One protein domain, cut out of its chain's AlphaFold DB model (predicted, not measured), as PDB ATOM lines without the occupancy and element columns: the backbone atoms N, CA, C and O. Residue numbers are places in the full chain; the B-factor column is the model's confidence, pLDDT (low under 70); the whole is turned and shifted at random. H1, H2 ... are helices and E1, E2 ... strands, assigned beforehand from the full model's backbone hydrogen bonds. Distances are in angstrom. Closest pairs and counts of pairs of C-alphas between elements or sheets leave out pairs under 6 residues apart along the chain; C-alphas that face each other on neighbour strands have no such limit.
ATOM      1  N   LEU A   6     -13.166 -33.219 -52.480       83.94
ATOM      2  CA  LEU A   6     -12.884 -33.920 -51.224       83.94
ATOM      3  C   LEU A   6     -14.034 -33.708 -50.250       83.94
ATOM      4  O   LEU A   6     -14.343 -32.583 -49.856       83.94
ATOM      5  N   VAL A   7     -14.639 -34.818 -49.842       82.94
ATOM      6  CA  VAL A   7     -15.755 -34.846 -48.897       82.94
ATOM      7  C   VAL A   7     -15.263 -35.464 -47.589       82.94
ATOM      8  O   VAL A   7     -14.891 -36.636 -47.561       82.94
ATOM      9  N   TYR A   8     -15.263 -34.696 -46.495       82.00
ATOM     10  CA  TYR A   8     -14.823 -35.159 -45.170       82.00
ATOM     11  C   TYR A   8     -15.732 -34.637 -44.042       82.00
ATOM     12  O   TYR A   8     -16.582 -33.776 -44.254       82.00
ATOM     13  N   GLY A   9     -15.597 -35.206 -42.839       71.12
ATOM     14  CA  GLY A   9     -16.430 -34.883 -41.672       71.12
ATOM     15  C   GLY A   9     -16.714 -36.099 -40.772       71.12
ATOM     16  O   GLY A   9     -16.357 -37.230 -41.126       71.12
ATOM     17  N   PRO A  10     -17.375 -35.908 -39.619       63.97
ATOM     18  CA  PRO A  10     -17.546 -36.955 -38.612       63.97
ATOM     19  C   PRO A  10     -18.405 -38.131 -39.103       63.97
ATOM     20  O   PRO A  10     -19.138 -38.033 -40.097       63.97
ATOM     21  N   VAL A  11     -18.287 -39.287 -38.444       74.88
ATOM     22  CA  VAL A  11     -19.119 -40.474 -38.727       74.88
ATOM     23  C   VAL A  11     -20.598 -40.109 -38.544       74.88
ATOM     24  O   VAL A  11     -20.944 -39.359 -37.640       74.88
ATOM     25  N   GLY A  12     -21.468 -40.587 -39.438       73.94
ATOM     26  CA  GLY A  12     -22.904 -40.276 -39.406       73.94
ATOM     27  C   GLY A  12     -23.315 -38.944 -40.052       73.94
ATOM     28  O   GLY A  12     -24.498 -38.744 -40.289       73.94
ATOM     29  N   ALA A  13     -22.379 -38.072 -40.446       77.56
ATOM     30  CA  ALA A  13     -22.687 -36.753 -41.024       77.56
ATOM     31  C   ALA A  13     -23.219 -36.755 -42.480       77.56
ATOM     32  O   ALA A  13     -23.191 -35.730 -43.147       77.56
ATOM     33  N   GLY A  14     -23.623 -37.904 -43.032       83.19
ATOM     34  CA  GLY A  14     -24.205 -37.978 -44.386       83.19
ATOM     35  C   GLY A  14     -23.227 -37.863 -45.569       83.19
ATOM     36  O   GLY A  14     -23.663 -37.869 -46.718       83.19
ATOM     37  N   LYS A  15     -21.910 -37.825 -45.329       87.62
ATOM     38  CA  LYS A  15     -20.859 -37.688 -46.364       87.62
ATOM     39  C   LYS A  15     -21.014 -38.633 -47.552       87.62
ATOM     40  O   LYS A  15     -20.967 -38.194 -48.693       87.62
ATOM     41  N   SER A  16     -21.205 -39.927 -47.290       85.69
ATOM     42  CA  SER A  16     -21.307 -40.940 -48.345       85.69
ATOM     43  C   SER A  16     -22.596 -40.776 -49.158       85.69
ATOM     44  O   SER A  16     -22.616 -41.100 -50.341       85.69
ATOM     45  N   THR A  17     -23.670 -40.251 -48.556       89.06
ATOM     46  CA  THR A  17     -24.899 -39.884 -49.276       89.06
ATOM     47  C   THR A  17     -24.629 -38.703 -50.199       89.06
ATOM     48  O   THR A  17     -24.862 -38.802 -51.398       89.06
ATOM     49  N   TYR A  18     -24.041 -37.630 -49.666       90.38
ATOM     50  CA  TYR A  18     -23.714 -36.439 -50.444       90.38
ATOM     51  C   TYR A  18     -22.739 -36.728 -51.597       90.38
ATOM     52  O   TYR A  18     -22.984 -36.333 -52.733       90.38
ATOM     53  N   ALA A  19     -21.666 -37.482 -51.339       90.50
ATOM     54  CA  ALA A  19     -20.672 -37.841 -52.349       90.50
ATOM     55  C   ALA A  19     -21.264 -38.666 -53.507       90.50
ATOM     56  O   ALA A  19     -20.778 -38.568 -54.632       90.50
ATOM     57  N   ARG A  20     -22.313 -39.469 -53.260       90.94
ATOM     58  CA  ARG A  20     -23.034 -40.196 -54.320       90.94
ATOM     59  C   ARG A  20     -23.843 -39.250 -55.196       90.94
ATOM     60  O   ARG A  20     -23.728 -39.343 -56.414       90.94
ATOM     61  N   THR A  21     -24.598 -38.338 -54.588       93.12
ATOM     62  CA  THR A  21     -25.365 -37.319 -55.318       93.12
ATOM     63  C   THR A  21     -24.439 -36.434 -56.146       93.12
ATOM     64  O   THR A  21     -24.617 -36.321 -57.352       93.12
ATOM     65  N   LEU A  22     -23.368 -35.913 -55.540       90.31
ATOM     66  CA  LEU A  22     -22.390 -35.072 -56.230       90.31
ATOM     67  C   LEU A  22     -21.729 -35.792 -57.416       90.31
ATOM     68  O   LEU A  22     -21.538 -35.190 -58.472       90.31
ATOM     69  N   ALA A  23     -21.375 -37.070 -57.248       90.56
ATOM     70  CA  ALA A  23     -20.794 -37.866 -58.324       90.56
ATOM     71  C   ALA A  23     -21.767 -38.033 -59.501       90.56
ATOM     72  O   ALA A  23     -21.356 -37.875 -60.649       90.56
ATOM     73  N   ALA A  24     -23.051 -38.284 -59.224       92.38
ATOM     74  CA  ALA A  24     -24.085 -38.363 -60.253       92.38
ATOM     75  C   ALA A  24     -24.284 -37.012 -60.965       92.38
ATOM     76  O   ALA A  24     -24.204 -36.949 -62.191       92.38
ATOM     77  N   ASP A  25     -24.447 -35.926 -60.207       93.81
ATOM     78  CA  ASP A  25     -24.740 -34.588 -60.739       93.81
ATOM     79  C   ASP A  25     -23.604 -34.024 -61.599       93.81
ATOM     80  O   ASP A  25     -23.833 -33.285 -62.557       93.81
ATOM     81  N   ARG A  26     -22.354 -34.349 -61.253       89.62
ATOM     82  CA  ARG A  26     -21.157 -33.855 -61.951       89.62
ATOM     83  C   ARG A  26     -20.603 -34.841 -62.973       89.62
ATOM     84  O   ARG A  26     -19.553 -34.556 -63.545       89.62
ATOM     85  N   ASN A  27     -21.273 -35.978 -63.186       89.69
ATOM     86  CA  ASN A  27     -20.761 -37.099 -63.975       89.69
ATOM     87  C   ASN A  27     -19.305 -37.449 -63.591       89.69
ATOM     88  O   ASN A  27     -18.421 -37.574 -64.440       89.69
ATOM     89  N   ALA A  28     -19.044 -37.507 -62.284       87.88
ATOM     90  CA  ALA A  28     -17.722 -37.703 -61.709       87.88
ATOM     91  C   ALA A  28     -17.547 -39.132 -61.185       87.88
ATOM     92  O   ALA A  28     -18.488 -39.781 -60.729       87.88
ATOM     93  N   ILE A  29     -16.305 -39.610 -61.199       86.75
ATOM     94  CA  ILE A  29     -15.936 -40.898 -60.608       86.75
ATOM     95  C   ILE A  29     -15.750 -40.699 -59.099       86.75
ATOM     96  O   ILE A  29     -14.984 -39.832 -58.673       86.75
ATOM     97  N   ARG A  30     -16.447 -41.498 -58.279       86.75
ATOM     98  CA  ARG A  30     -16.297 -41.479 -56.816       86.75
ATOM     99  C   ARG A  30     -15.182 -42.431 -56.395       86.75
ATOM    100  O   ARG A  30     -15.280 -43.632 -56.619       86.75
ATOM    101  N   PHE A  31     -14.180 -41.897 -55.708       83.56
ATOM    102  CA  PHE A  31     -13.181 -42.679 -54.988       83.56
ATOM    103  C   PHE A  31     -13.480 -42.598 -53.490       83.56
ATOM    104  O   PHE A  31     -13.331 -41.539 -52.883       83.56
ATOM    105  N   ALA A  32     -13.967 -43.694 -52.908       82.88
ATOM    106  CA  ALA A  32     -14.346 -43.762 -51.500       82.88
ATOM    107  C   ALA A  32     -13.669 -44.954 -50.824       82.88
ATOM    108  O   ALA A  32     -13.801 -46.092 -51.276       82.88
ATOM    109  N   ILE A  33     -12.982 -44.684 -49.711       73.94
ATOM    110  CA  ILE A  33     -12.257 -45.711 -48.957       73.94
ATOM    111  C   ILE A  33     -13.185 -46.834 -48.492       73.94
ATOM    112  O   ILE A  33     -12.803 -47.992 -48.569       73.94
ATOM    113  N   ASP A  34     -14.420 -46.518 -48.097       72.00
ATOM    114  CA  ASP A  34     -15.405 -47.492 -47.616       72.00
ATOM    115  C   ASP A  34     -15.696 -48.587 -48.666       72.00
ATOM    116  O   ASP A  34     -15.823 -49.764 -48.337       72.00
ATOM    117  N   GLU A  35     -15.757 -48.206 -49.944       76.06
ATOM    118  CA  GLU A  35     -16.116 -49.090 -51.064       76.06
ATOM    119  C   GLU A  35     -14.951 -49.979 -51.471       76.06
ATOM    120  O   GLU A  35     -15.126 -51.165 -51.758       76.06
ATOM    121  N   TRP A  36     -13.746 -49.421 -51.429       74.56
ATOM    122  CA  TRP A  36     -12.519 -50.181 -51.603       74.56
ATOM    123  C   TRP A  36     -12.282 -51.128 -50.434       74.56
ATOM    124  O   TRP A  36     -11.948 -52.285 -50.656       74.56
ATOM    125  N   MET A  37     -12.517 -50.680 -49.201       72.06
ATOM    126  CA  MET A  37     -12.399 -51.518 -48.010       72.06
ATOM    127  C   MET A  37     -13.376 -52.691 -48.058       72.06
ATOM    128  O   MET A  37     -13.004 -53.805 -47.705       72.06
ATOM    129  N   GLN A  38     -14.607 -52.465 -48.522       71.75
ATOM    130  CA  GLN A  38     -15.583 -53.535 -48.683       71.75
ATOM    131  C   GLN A  38     -15.213 -54.493 -49.819       71.75
ATOM    132  O   GLN A  38     -15.285 -55.700 -49.628       71.75
ATOM    133  N   THR A  39     -14.789 -53.976 -50.973       73.06
ATOM    134  CA  THR A  39     -14.398 -54.812 -52.121       73.06
ATOM    135  C   THR A  39     -13.155 -55.651 -51.830       73.06
ATOM    136  O   THR A  39     -13.098 -56.814 -52.203       73.06
ATOM    137  N   LEU A  40     -12.148 -55.063 -51.178       68.19
ATOM    138  CA  LEU A  40     -10.858 -55.713 -50.944       68.19
ATOM    139  C   LEU A  40     -10.830 -56.570 -49.675       68.19
ATOM    140  O   LEU A  40     -10.044 -57.506 -49.613       68.19
ATOM    141  N   PHE A  41     -11.620 -56.227 -48.651       72.00
ATOM    142  CA  PHE A  41     -11.512 -56.834 -47.315       72.00
ATOM    143  C   PHE A  41     -12.861 -57.223 -46.697       72.00
ATOM    144  O   PHE A  41     -12.907 -57.568 -45.517       72.00
ATOM    145  N   GLY A  42     -13.966 -57.121 -47.443       74.44
ATOM    146  CA  GLY A  42     -15.304 -57.435 -46.939       74.44
ATOM    147  C   GLY A  42     -15.441 -58.890 -46.495       74.44
ATOM    148  O   GLY A  42     -16.021 -59.137 -45.438       74.44
ATOM    149  N   ASP A  43     -14.849 -59.810 -47.256       77.12
ATOM    150  CA  ASP A  43     -14.910 -61.252 -46.992       77.12
ATOM    151  C   ASP A  43     -14.069 -61.660 -45.771       77.12
ATOM    152  O   ASP A  43     -14.460 -62.551 -45.019       77.12
ATOM    153  N   ASP A  44     -12.976 -60.938 -45.502       76.19
ATOM    154  CA  ASP A  44     -12.090 -61.170 -44.352       76.19
ATOM    155  C   ASP A  44     -12.502 -60.379 -43.100       76.19
ATOM    156  O   ASP A  44     -11.800 -60.389 -42.082       76.19
ATOM    157  N   ARG A  45     -13.605 -59.620 -43.159       71.12
ATOM    158  CA  ARG A  45     -13.972 -58.703 -42.077       71.12
ATOM    159  C   ARG A  45     -14.406 -59.479 -40.824       71.12
ATOM    160  O   ARG A  45     -15.313 -60.307 -40.906       71.12
ATOM    161  N   PRO A  46     -13.875 -59.152 -39.628       71.00
ATOM    162  CA  PRO A  46     -14.371 -59.708 -38.379       71.00
ATOM    163  C   PRO A  46     -15.845 -59.343 -38.156       71.00
ATOM    164  O   PRO A  46     -16.356 -58.327 -38.641       71.00
ATOM    165  N   ALA A  47     -16.537 -60.183 -37.382       70.75
ATOM    166  CA  ALA A  47     -17.962 -60.015 -37.091       70.75
ATOM    167  C   ALA A  47     -18.277 -58.688 -36.368       70.75
ATOM    168  O   ALA A  47     -19.359 -58.131 -36.548       70.75
ATOM    169  N   ALA A  48     -17.324 -58.162 -35.594       71.12
ATOM    170  CA  ALA A  48     -17.391 -56.837 -34.991       71.12
ATOM    171  C   ALA A  48     -16.490 -55.856 -35.754       71.12
ATOM    172  O   ALA A  48     -15.355 -56.184 -36.098       71.12
ATOM    173  N   MET A  49     -16.995 -54.644 -36.004       62.50
ATOM    174  CA  MET A  49     -16.215 -53.575 -36.624       62.50
ATOM    175  C   MET A  49     -15.122 -53.119 -35.652       62.50
ATOM    176  O   MET A  49     -15.420 -52.486 -34.642       62.50
ATOM    177  N   ASP A  50     -13.870 -53.426 -35.972       70.19
ATOM    178  CA  ASP A  50     -12.711 -53.029 -35.181       70.19
ATOM    179  C   ASP A  50     -11.809 -52.091 -36.004       70.19
ATOM    180  O   ASP A  50     -11.201 -52.475 -37.006       70.19
ATOM    181  N   LEU A  51     -11.754 -50.821 -35.589       64.00
ATOM    182  CA  LEU A  51     -10.884 -49.807 -36.193       64.00
ATOM    183  C   LEU A  51      -9.402 -50.135 -35.984       64.00
ATOM    184  O   LEU A  51      -8.590 -49.847 -36.863       64.00
ATOM    185  N   ALA A  52      -9.054 -50.764 -34.858       67.19
ATOM    186  CA  ALA A  52      -7.698 -51.225 -34.611       67.19
ATOM    187  C   ALA A  52      -7.342 -52.351 -35.582       67.19
ATOM    188  O   ALA A  52      -6.280 -52.289 -36.189       67.19
ATOM    189  N   TRP A  53      -8.249 -53.303 -35.826       65.56
ATOM    190  CA  TRP A  53      -8.084 -54.329 -36.862       65.56
ATOM    191  C   TRP A  53      -7.871 -53.711 -38.248       65.56
ATOM    192  O   TRP A  53      -6.893 -54.032 -38.917       65.56
ATOM    193  N   ALA A  54      -8.717 -52.765 -38.668       64.19
ATOM    194  CA  ALA A  54      -8.603 -52.141 -39.990       64.19
ATOM    195  C   ALA A  54      -7.268 -51.399 -40.206       64.19
ATOM    196  O   ALA A  54      -6.785 -51.320 -41.336       64.19
ATOM    197  N   MET A  55      -6.668 -50.871 -39.135       69.06
ATOM    198  CA  MET A  55      -5.426 -50.094 -39.176       69.06
ATOM    199  C   MET A  55      -4.193 -50.874 -38.693       69.06
ATOM    200  O   MET A  55      -3.075 -50.356 -38.774       69.06
ATOM    201  N   ALA A  56      -4.365 -52.111 -38.217       81.62
ATOM    202  CA  ALA A  56      -3.297 -52.906 -37.627       81.62
ATOM    203  C   ALA A  56      -2.209 -53.203 -38.661       81.62
ATOM    204  O   ALA A  56      -2.456 -53.815 -39.703       81.62
ATOM    205  N   ARG A  57      -0.977 -52.795 -38.343       81.81
ATOM    206  CA  ARG A  57       0.206 -53.037 -39.178       81.81
ATOM    207  C   ARG A  57       0.358 -54.518 -39.521       81.81
ATOM    208  O   ARG A  57       0.546 -54.850 -40.688       81.81
ATOM    209  N   ASP A  58       0.225 -55.388 -38.526       83.38
ATOM    210  CA  ASP A  58       0.425 -56.830 -38.693       83.38
ATOM    211  C   ASP A  58      -0.606 -57.439 -39.644       83.38
ATOM    212  O   ASP A  58      -0.268 -58.272 -40.482       83.38
ATOM    213  N   LEU A  59      -1.845 -56.951 -39.601       80.50
ATOM    214  CA  LEU A  59      -2.889 -57.388 -40.516       80.50
ATOM    215  C   LEU A  59      -2.654 -56.879 -41.946       80.50
ATOM    216  O   LEU A  59      -2.821 -57.631 -42.908       80.50
ATOM    217  N   ARG A  60      -2.226 -55.619 -42.115       87.06
ATOM    218  CA  ARG A  60      -1.827 -55.092 -43.436       87.06
ATOM    219  C   ARG A  60      -0.668 -55.897 -44.022       87.06
ATOM    220  O   ARG A  60      -0.660 -56.177 -45.222       87.06
ATOM    221  N   TRP A  61       0.272 -56.314 -43.178       89.25
ATOM    222  CA  TRP A  61       1.368 -57.182 -43.581       89.25
ATOM    223  C   TRP A  61       0.888 -58.585 -43.984       89.25
ATOM    224  O   TRP A  61       1.247 -59.059 -45.061       89.25
ATOM    225  N   GLN A  62       0.001 -59.217 -43.208       85.75
ATOM    226  CA  GLN A  62      -0.600 -60.511 -43.566       85.75
ATOM    227  C   GLN A  62      -1.308 -60.469 -44.926       85.75
ATOM    228  O   GLN A  62      -1.092 -61.340 -45.765       85.75
ATOM    229  N   ARG A  63      -2.083 -59.415 -45.196       85.31
ATOM    230  CA  ARG A  63      -2.742 -59.220 -46.498       85.31
ATOM    231  C   ARG A  63      -1.745 -59.016 -47.635       85.31
ATOM    232  O   ARG A  63      -1.967 -59.491 -48.744       85.31
ATOM    233  N   THR A  64      -0.639 -58.328 -47.362       85.81
ATOM    234  CA  THR A  64       0.444 -58.137 -48.337       85.81
ATOM    235  C   THR A  64       1.072 -59.478 -48.716       85.81
ATOM    236  O   THR A  64       1.279 -59.743 -49.900       85.81
ATOM    237  N   LEU A  65       1.302 -60.354 -47.733       89.38
ATOM    238  CA  LEU A  65       1.776 -61.719 -47.963       89.38
ATOM    239  C   LEU A  65       0.773 -62.548 -48.769       89.38
ATOM    240  O   LEU A  65       1.170 -63.169 -49.752       89.38
ATOM    241  N   GLN A  66      -0.511 -62.503 -48.404       85.81
ATOM    242  CA  GLN A  66      -1.575 -63.211 -49.120       85.81
ATOM    243  C   GLN A  66      -1.641 -62.766 -50.589       85.81
ATOM    244  O   GLN A  66      -1.541 -63.580 -51.502       85.81
ATOM    245  N   ARG A  67      -1.646 -61.452 -50.843       89.75
ATOM    246  CA  ARG A  67      -1.610 -60.882 -52.199       89.75
ATOM    247  C   ARG A  67      -0.358 -61.287 -52.988       89.75
ATOM    248  O   ARG A  67      -0.451 -61.505 -54.196       89.75
ATOM    249  N   ASN A  68       0.809 -61.374 -52.342       90.06
ATOM    250  CA  ASN A  68       2.041 -61.841 -52.990       90.06
ATOM    251  C   ASN A  68       1.971 -63.329 -53.384       90.06
ATOM    252  O   ASN A  68       2.609 -63.721 -54.364       90.06
ATOM    253  N   GLN A  69       1.215 -64.139 -52.639       91.31
ATOM    254  CA  GLN A  69       0.984 -65.554 -52.931       91.31
ATOM    255  C   GLN A  69      -0.057 -65.737 -54.042       91.31
ATOM    256  O   GLN A  69       0.223 -66.432 -55.017       91.31
ATOM    257  N   ASP A  70      -1.207 -65.066 -53.930       91.31
ATOM    258  CA  ASP A  70      -2.357 -65.259 -54.823       91.31
ATOM    259  C   ASP A  70      -2.144 -64.682 -56.224       91.31
ATOM    260  O   ASP A  70      -2.690 -65.200 -57.194       91.31
ATOM    261  N   LYS A  71      -1.352 -63.604 -56.340       90.25
ATOM    262  CA  LYS A  71      -0.995 -62.950 -57.613       90.25
ATOM    263  C   LYS A  71      -2.192 -62.731 -58.557       90.25
ATOM    264  O   LYS A  71      -2.113 -63.038 -59.745       90.25
ATOM    265  N   GLY A  72      -3.290 -62.190 -58.022       83.00
ATOM    266  CA  GLY A  72      -4.508 -61.888 -58.786       83.00
ATOM    267  C   GLY A  72      -4.311 -60.850 -59.904       83.00
ATOM    268  O   GLY A  72      -3.218 -60.331 -60.105       83.00
ATOM    269  N   GLU A  73      -5.386 -60.497 -60.613       76.81
ATOM    270  CA  GLU A  73      -5.347 -59.660 -61.833       76.81
ATOM    271  C   GLU A  73      -4.655 -58.292 -61.668       76.81
ATOM    272  O   GLU A  73      -4.102 -57.753 -62.624       76.81
ATOM    273  N   THR A  74      -4.651 -57.731 -60.455       76.81
ATOM    274  CA  THR A  74      -4.012 -56.444 -60.121       76.81
ATOM    275  C   THR A  74      -2.586 -56.592 -59.575       76.81
ATOM    276  O   THR A  74      -1.969 -55.620 -59.126       76.81
ATOM    277  N   TYR A  75      -2.032 -57.806 -59.564       81.62
ATOM    278  CA  TYR A  75      -0.665 -58.045 -59.128       81.62
ATOM    279  C   TYR A  75       0.333 -57.417 -60.107       81.62
ATOM    280  O   TYR A  75       0.241 -57.587 -61.318       81.62
ATOM    281  N   THR A  76       1.321 -56.701 -59.571       84.94
ATOM    282  CA  THR A  76       2.370 -56.057 -60.382       84.94
ATOM    283  C   THR A  76       3.746 -56.582 -59.997       84.94
ATOM    284  O   THR A  76       4.492 -57.055 -60.847       84.94
ATOM    285  N   PHE A  77       4.081 -56.531 -58.708       90.69
ATOM    286  CA  PHE A  77       5.342 -57.023 -58.166       90.69
ATOM    287  C   PHE A  77       5.189 -57.405 -56.693       90.69
ATOM    288  O   PHE A  77       4.236 -56.988 -56.019       90.69
ATOM    289  N   GLU A  78       6.148 -58.191 -56.213       91.62
ATOM    290  CA  GLU A  78       6.202 -58.690 -54.843       91.62
ATOM    291  C   GLU A  78       6.586 -57.565 -53.883       91.62
ATOM    292  O   GLU A  78       7.568 -56.852 -54.101       91.62
ATOM    293  N   VAL A  79       5.834 -57.424 -52.792       90.94
ATOM    294  CA  VAL A  79       6.193 -56.509 -51.704       90.94
ATOM    295  C   VAL A  79       6.970 -57.261 -50.631       90.94
ATOM    296  O   VAL A  79       6.390 -58.039 -49.878       90.94
ATOM    297  N   THR A  80       8.281 -57.033 -50.566       93.44
ATOM    298  CA  THR A  80       9.164 -57.658 -49.569       93.44
ATOM    299  C   THR A  80       9.009 -57.002 -48.188       93.44
ATOM    300  O   THR A  80       8.569 -55.850 -48.111       93.44
ATOM    301  N   PRO A  81       9.417 -57.675 -47.090       91.31
ATOM    302  CA  PRO A  81       9.377 -57.085 -45.748       91.31
ATOM    303  C   PRO A  81      10.132 -55.752 -45.667       91.31
ATOM    304  O   PRO A  81       9.602 -54.771 -45.155       91.31
ATOM    305  N   ALA A  82      11.331 -55.691 -46.255       89.69
ATOM    306  CA  ALA A  82      12.145 -54.478 -46.275       89.69
ATOM    307  C   ALA A  82      11.459 -53.332 -47.035       89.69
ATOM    308  O   ALA A  82      11.522 -52.182 -46.611       89.69
ATOM    309  N   MET A  83      10.773 -53.636 -48.143       88.50
ATOM    310  CA  MET A  83      10.027 -52.622 -48.888       88.50
ATOM    311  C   MET A  83       8.800 -52.140 -48.112       88.50
ATOM    312  O   MET A  83       8.533 -50.943 -48.094       88.50
ATOM    313  N   PHE A  84       8.082 -53.043 -47.442       88.31
ATOM    314  CA  PHE A  84       6.955 -52.680 -46.584       88.31
ATOM    315  C   PHE A  84       7.404 -51.759 -45.441       88.31
ATOM    316  O   PHE A  84       6.810 -50.709 -45.231       88.31
ATOM    317  N   GLU A  85       8.501 -52.095 -44.759       86.06
ATOM    318  CA  GLU A  85       9.081 -51.261 -43.698       86.06
ATOM    319  C   GLU A  85       9.563 -49.901 -44.198       86.06
ATOM    320  O   GLU A  85       9.345 -48.888 -43.534       86.06
ATOM    321  N   ALA A  86      10.191 -49.854 -45.373       83.62
ATOM    322  CA  ALA A  86      10.619 -48.598 -45.970       83.62
ATOM    323  C   ALA A  86       9.414 -47.699 -46.291       83.62
ATOM    324  O   ALA A  86       9.404 -46.530 -45.913       83.62
ATOM    325  N   MET A  87       8.376 -48.249 -46.930       81.88
ATOM    326  CA  MET A  87       7.179 -47.505 -47.345       81.88
ATOM    327  C   MET A  87       6.382 -46.935 -46.167       81.88
ATOM    328  O   MET A  87       5.826 -45.849 -46.296       81.88
ATOM    329  N   GLU A  88       6.378 -47.601 -45.006       81.38
ATOM    330  CA  GLU A  88       5.772 -47.047 -43.783       81.38
ATOM    331  C   GLU A  88       6.393 -45.700 -43.382       81.38
ATOM    332  O   GLU A  88       5.686 -44.824 -42.892       81.38
ATOM    333  N   ASN A  89       7.695 -45.513 -43.620       76.56
ATOM    334  CA  ASN A  89       8.399 -44.274 -43.285       76.56
ATOM    335  C   ASN A  89       8.248 -43.182 -44.355       76.56
ATOM    336  O   ASN A  89       8.479 -42.014 -44.059       76.56
ATOM    337  N   TYR A  90       7.879 -43.552 -45.583       75.44
ATOM    338  CA  TYR A  90       7.654 -42.613 -46.688       75.44
ATOM    339  C   TYR A  90       6.212 -42.102 -46.765       75.44
ATOM    340  O   TYR A  90       5.915 -41.236 -47.585       75.44
ATOM    341  N   PHE A  91       5.297 -42.641 -45.956       77.44
ATOM    342  CA  PHE A  91       3.917 -42.180 -45.963       77.44
ATOM    343  C   PHE A  91       3.800 -40.782 -45.345       77.44
ATOM    344  O   PHE A  91       4.000 -40.589 -44.145       77.44
ATOM    345  N   GLU A  92       3.384 -39.818 -46.161       64.25
ATOM    346  CA  GLU A  92       3.075 -38.456 -45.738       64.25
ATOM    347  C   GLU A  92       1.566 -38.213 -45.829       64.25
ATOM    348  O   GLU A  92       0.889 -38.643 -46.766       64.25
ATOM    349  N   ARG A  93       1.004 -37.521 -44.831       71.50
ATOM    350  CA  ARG A  93      -0.384 -37.053 -44.930       71.50
ATOM    351  C   ARG A  93      -0.450 -35.938 -45.981       71.50
ATOM    352  O   ARG A  93       0.453 -35.103 -45.967       71.50
ATOM    353  N   PRO A  94      -1.523 -35.851 -46.793       72.88
ATOM    354  CA  PRO A  94      -1.661 -34.785 -47.781       72.88
ATOM    355  C   PRO A  94      -1.469 -33.400 -47.155       72.88
ATOM    356  O   PRO A  94      -2.124 -33.065 -46.159       72.88
ATOM    357  N   GLY A  95      -0.565 -32.605 -47.727       74.94
ATOM    358  CA  GLY A  95      -0.241 -31.269 -47.236       74.94
ATOM    359  C   GLY A  95      -1.273 -30.202 -47.625       74.94
ATOM    360  O   GLY A  95      -2.105 -30.388 -48.511       74.94
ATOM    361  N   ALA A  96      -1.187 -29.015 -47.012       72.44
ATOM    362  CA  ALA A  96      -2.095 -27.895 -47.302       72.44
ATOM    363  C   ALA A  96      -2.094 -27.469 -48.785       72.44
ATOM    364  O   ALA A  96      -3.117 -27.025 -49.299       72.44
ATOM    365  N   GLN A  97      -0.965 -27.629 -49.480       72.69
ATOM    366  CA  GLN A  97      -0.834 -27.330 -50.907       72.69
ATOM    367  C   GLN A  97      -1.516 -28.382 -51.797       72.69
ATOM    368  O   GLN A  97      -2.120 -28.028 -52.801       72.69
ATOM    369  N   GLU A  98      -1.488 -29.664 -51.430       67.81
ATOM    370  CA  GLU A  98      -2.237 -30.706 -52.151       67.81
ATOM    371  C   GLU A  98      -3.749 -30.512 -51.972       67.81
ATOM    372  O   GLU A  98      -4.549 -30.730 -52.883       67.81
ATOM    373  N   LEU A  99      -4.139 -30.005 -50.804       70.25
ATOM    374  CA  LEU A  99      -5.522 -29.683 -50.482       70.25
ATOM    375  C   LEU A  99      -5.992 -28.351 -51.099       70.25
ATOM    376  O   LEU A  99      -7.197 -28.144 -51.215       70.25
ATOM    377  N   CYS A 100      -5.099 -27.450 -51.531       60.84
ATOM    378  CA  CYS A 100      -5.487 -26.089 -51.931       60.84
ATOM    379  C   CYS A 100      -6.259 -26.017 -53.259       60.84
ATOM    380  O   CYS A 100      -7.057 -25.106 -53.457       60.84
ATOM    381  N   SER A 101      -6.052 -26.988 -54.154       62.47
ATOM    382  CA  SER A 101      -6.804 -27.120 -55.417       62.47
ATOM    383  C   SER A 101      -8.002 -28.065 -55.296       62.47
ATOM    384  O   SER A 101      -8.637 -28.420 -56.290       62.47
ATOM    385  N   THR A 102      -8.302 -28.495 -54.072       60.62
ATOM    386  CA  THR A 102      -9.367 -29.439 -53.782       60.62
ATOM    387  C   THR A 102     -10.604 -28.672 -53.331       60.62
ATOM    388  O   THR A 102     -10.558 -27.902 -52.375       60.62
ATOM    389  N   THR A 103     -11.740 -28.884 -54.001       60.31
ATOM    390  CA  THR A 103     -13.005 -28.319 -53.512       60.31
ATOM    391  C   THR A 103     -13.453 -29.130 -52.302       60.31
ATOM    392  O   THR A 103     -13.856 -30.288 -52.435       60.31
ATOM    393  N   VAL A 104     -13.337 -28.524 -51.123       55.28
ATOM    394  CA  VAL A 104     -13.784 -29.090 -49.850       55.28
ATOM    395  C   VAL A 104     -15.291 -28.920 -49.729       55.28
ATOM    396  O   VAL A 104     -15.790 -27.799 -49.772       55.28
ATOM    397  N   ILE A 105     -16.009 -30.024 -49.529       55.75
ATOM    398  CA  ILE A 105     -17.435 -29.980 -49.210       55.75
ATOM    399  C   ILE A 105     -17.656 -30.709 -47.886       55.75
ATOM    400  O   ILE A 105     -17.492 -31.928 -47.796       55.75
ATOM    401  N   SER A 106     -17.964 -29.942 -46.840       46.06
ATOM    402  CA  SER A 106     -18.306 -30.451 -45.511       46.06
ATOM    403  C   SER A 106     -19.823 -30.615 -45.384       46.06
ATOM    404  O   SER A 106     -20.600 -29.961 -46.074       46.06
ATOM    405  N   GLY A 107     -20.275 -31.487 -44.478       40.00
ATOM    406  CA  GLY A 107     -21.708 -31.747 -44.258       40.00
ATOM    407  C   GLY A 107     -22.531 -30.544 -43.767       40.00
ATOM    408  O   GLY A 107     -23.747 -30.653 -43.673       40.00
TER     409      GLY A 107
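AT A GLANCE: This is residues 6 to 107 of the 112 residues of an uncharacterized protein of Janthinobacterium sp. 17J80-10 (UniProt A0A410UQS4). The printed part makes one wide, open loop with a hollow middle: at one end lies the small sheet of E1 and E2 with H1 near it, at the other lie H4 and H5. H2 and H3 lie on the way out, and residues 89 to 98, of which 96 to 98 belong to H6, stand free on the way back to E2. The printed part has 102 residues with six named helices and two named strands, in the order E1 H1 H2 H3 H4 H5 H6 E2, and the class is mostly helix. E1 and E2 are neighbours in a parallel sheet of two strands. The whole is loose, with a radius of gyration of the C-alphas of 16.7 A and spans of 41 by 36 by 28 A.

HOW THE PARTS SIT: E1, residues 6 to 8, and E2, residues 103 to 106, are parallel neighbours, with 20 degrees between their directions. N 6 and O 103 are 3.0 A apart and N 105 and O 6 are 3.1 A apart, both within hydrogen-bond range. Between these strands come the six helices, in a strand-helix-strand unit, two parallel neighbour strands with helices between them along the chain. H1, residues 15 to 25, comes closest to E1 at the C-alphas of Val 7 and Lys 15, 6.4 A apart. The closest C-alphas of H1 and E2 are those of Lys 15 and Ser 106, 7.7 A apart. H2, residues 33 to 41, is apart from H1. H3, residues 51 to 55, is apart from H2. H4, residues 57 to 70, is close to H3 but not clearly touching, with the closest C-alphas, those of Trp 53 and Leu 59, 7.0 A apart. H5, residues 81 to 90, is close to H4 but not clearly touching, with the closest C-alphas, those of Trp 61 and Phe 84, 7.8 A apart. H4 and H5 run opposite ways at a steep tilt of 51 degrees. H6, residues 96 to 100, is apart from H5. Each O i to N i+4 pair is within hydrogen-bond range in H1, H2, H3, H4 and H6; in H5, 5 of 6 are.

IN THESE COORDINATES: E1 begins at C-alpha 6, (-12.884, -33.920, -51.224). From first to last C-alpha, H1 measures 15.2 A, H2 11.3 A, H4 20.0 A and H5 14.6 A. C-alpha 57, where H4 begins, is at (0.206, -53.037, -39.178). E2 ends at C-alpha 106, (-18.306, -30.451, -45.511).

THE WHOLE: The two C-alphas farthest apart, those of Asp 25 and Ala 82, are 44.3 A apart, while those of Leu 6 and Gly 107 are 11.5 A apart. The printed part has no cut and no long link. Residues 47 to 52 also stand free. The mean pLDDT of the printed part is 78.5, and 18 residues are under 70, among them residues 51 to 55 and 100 to 107.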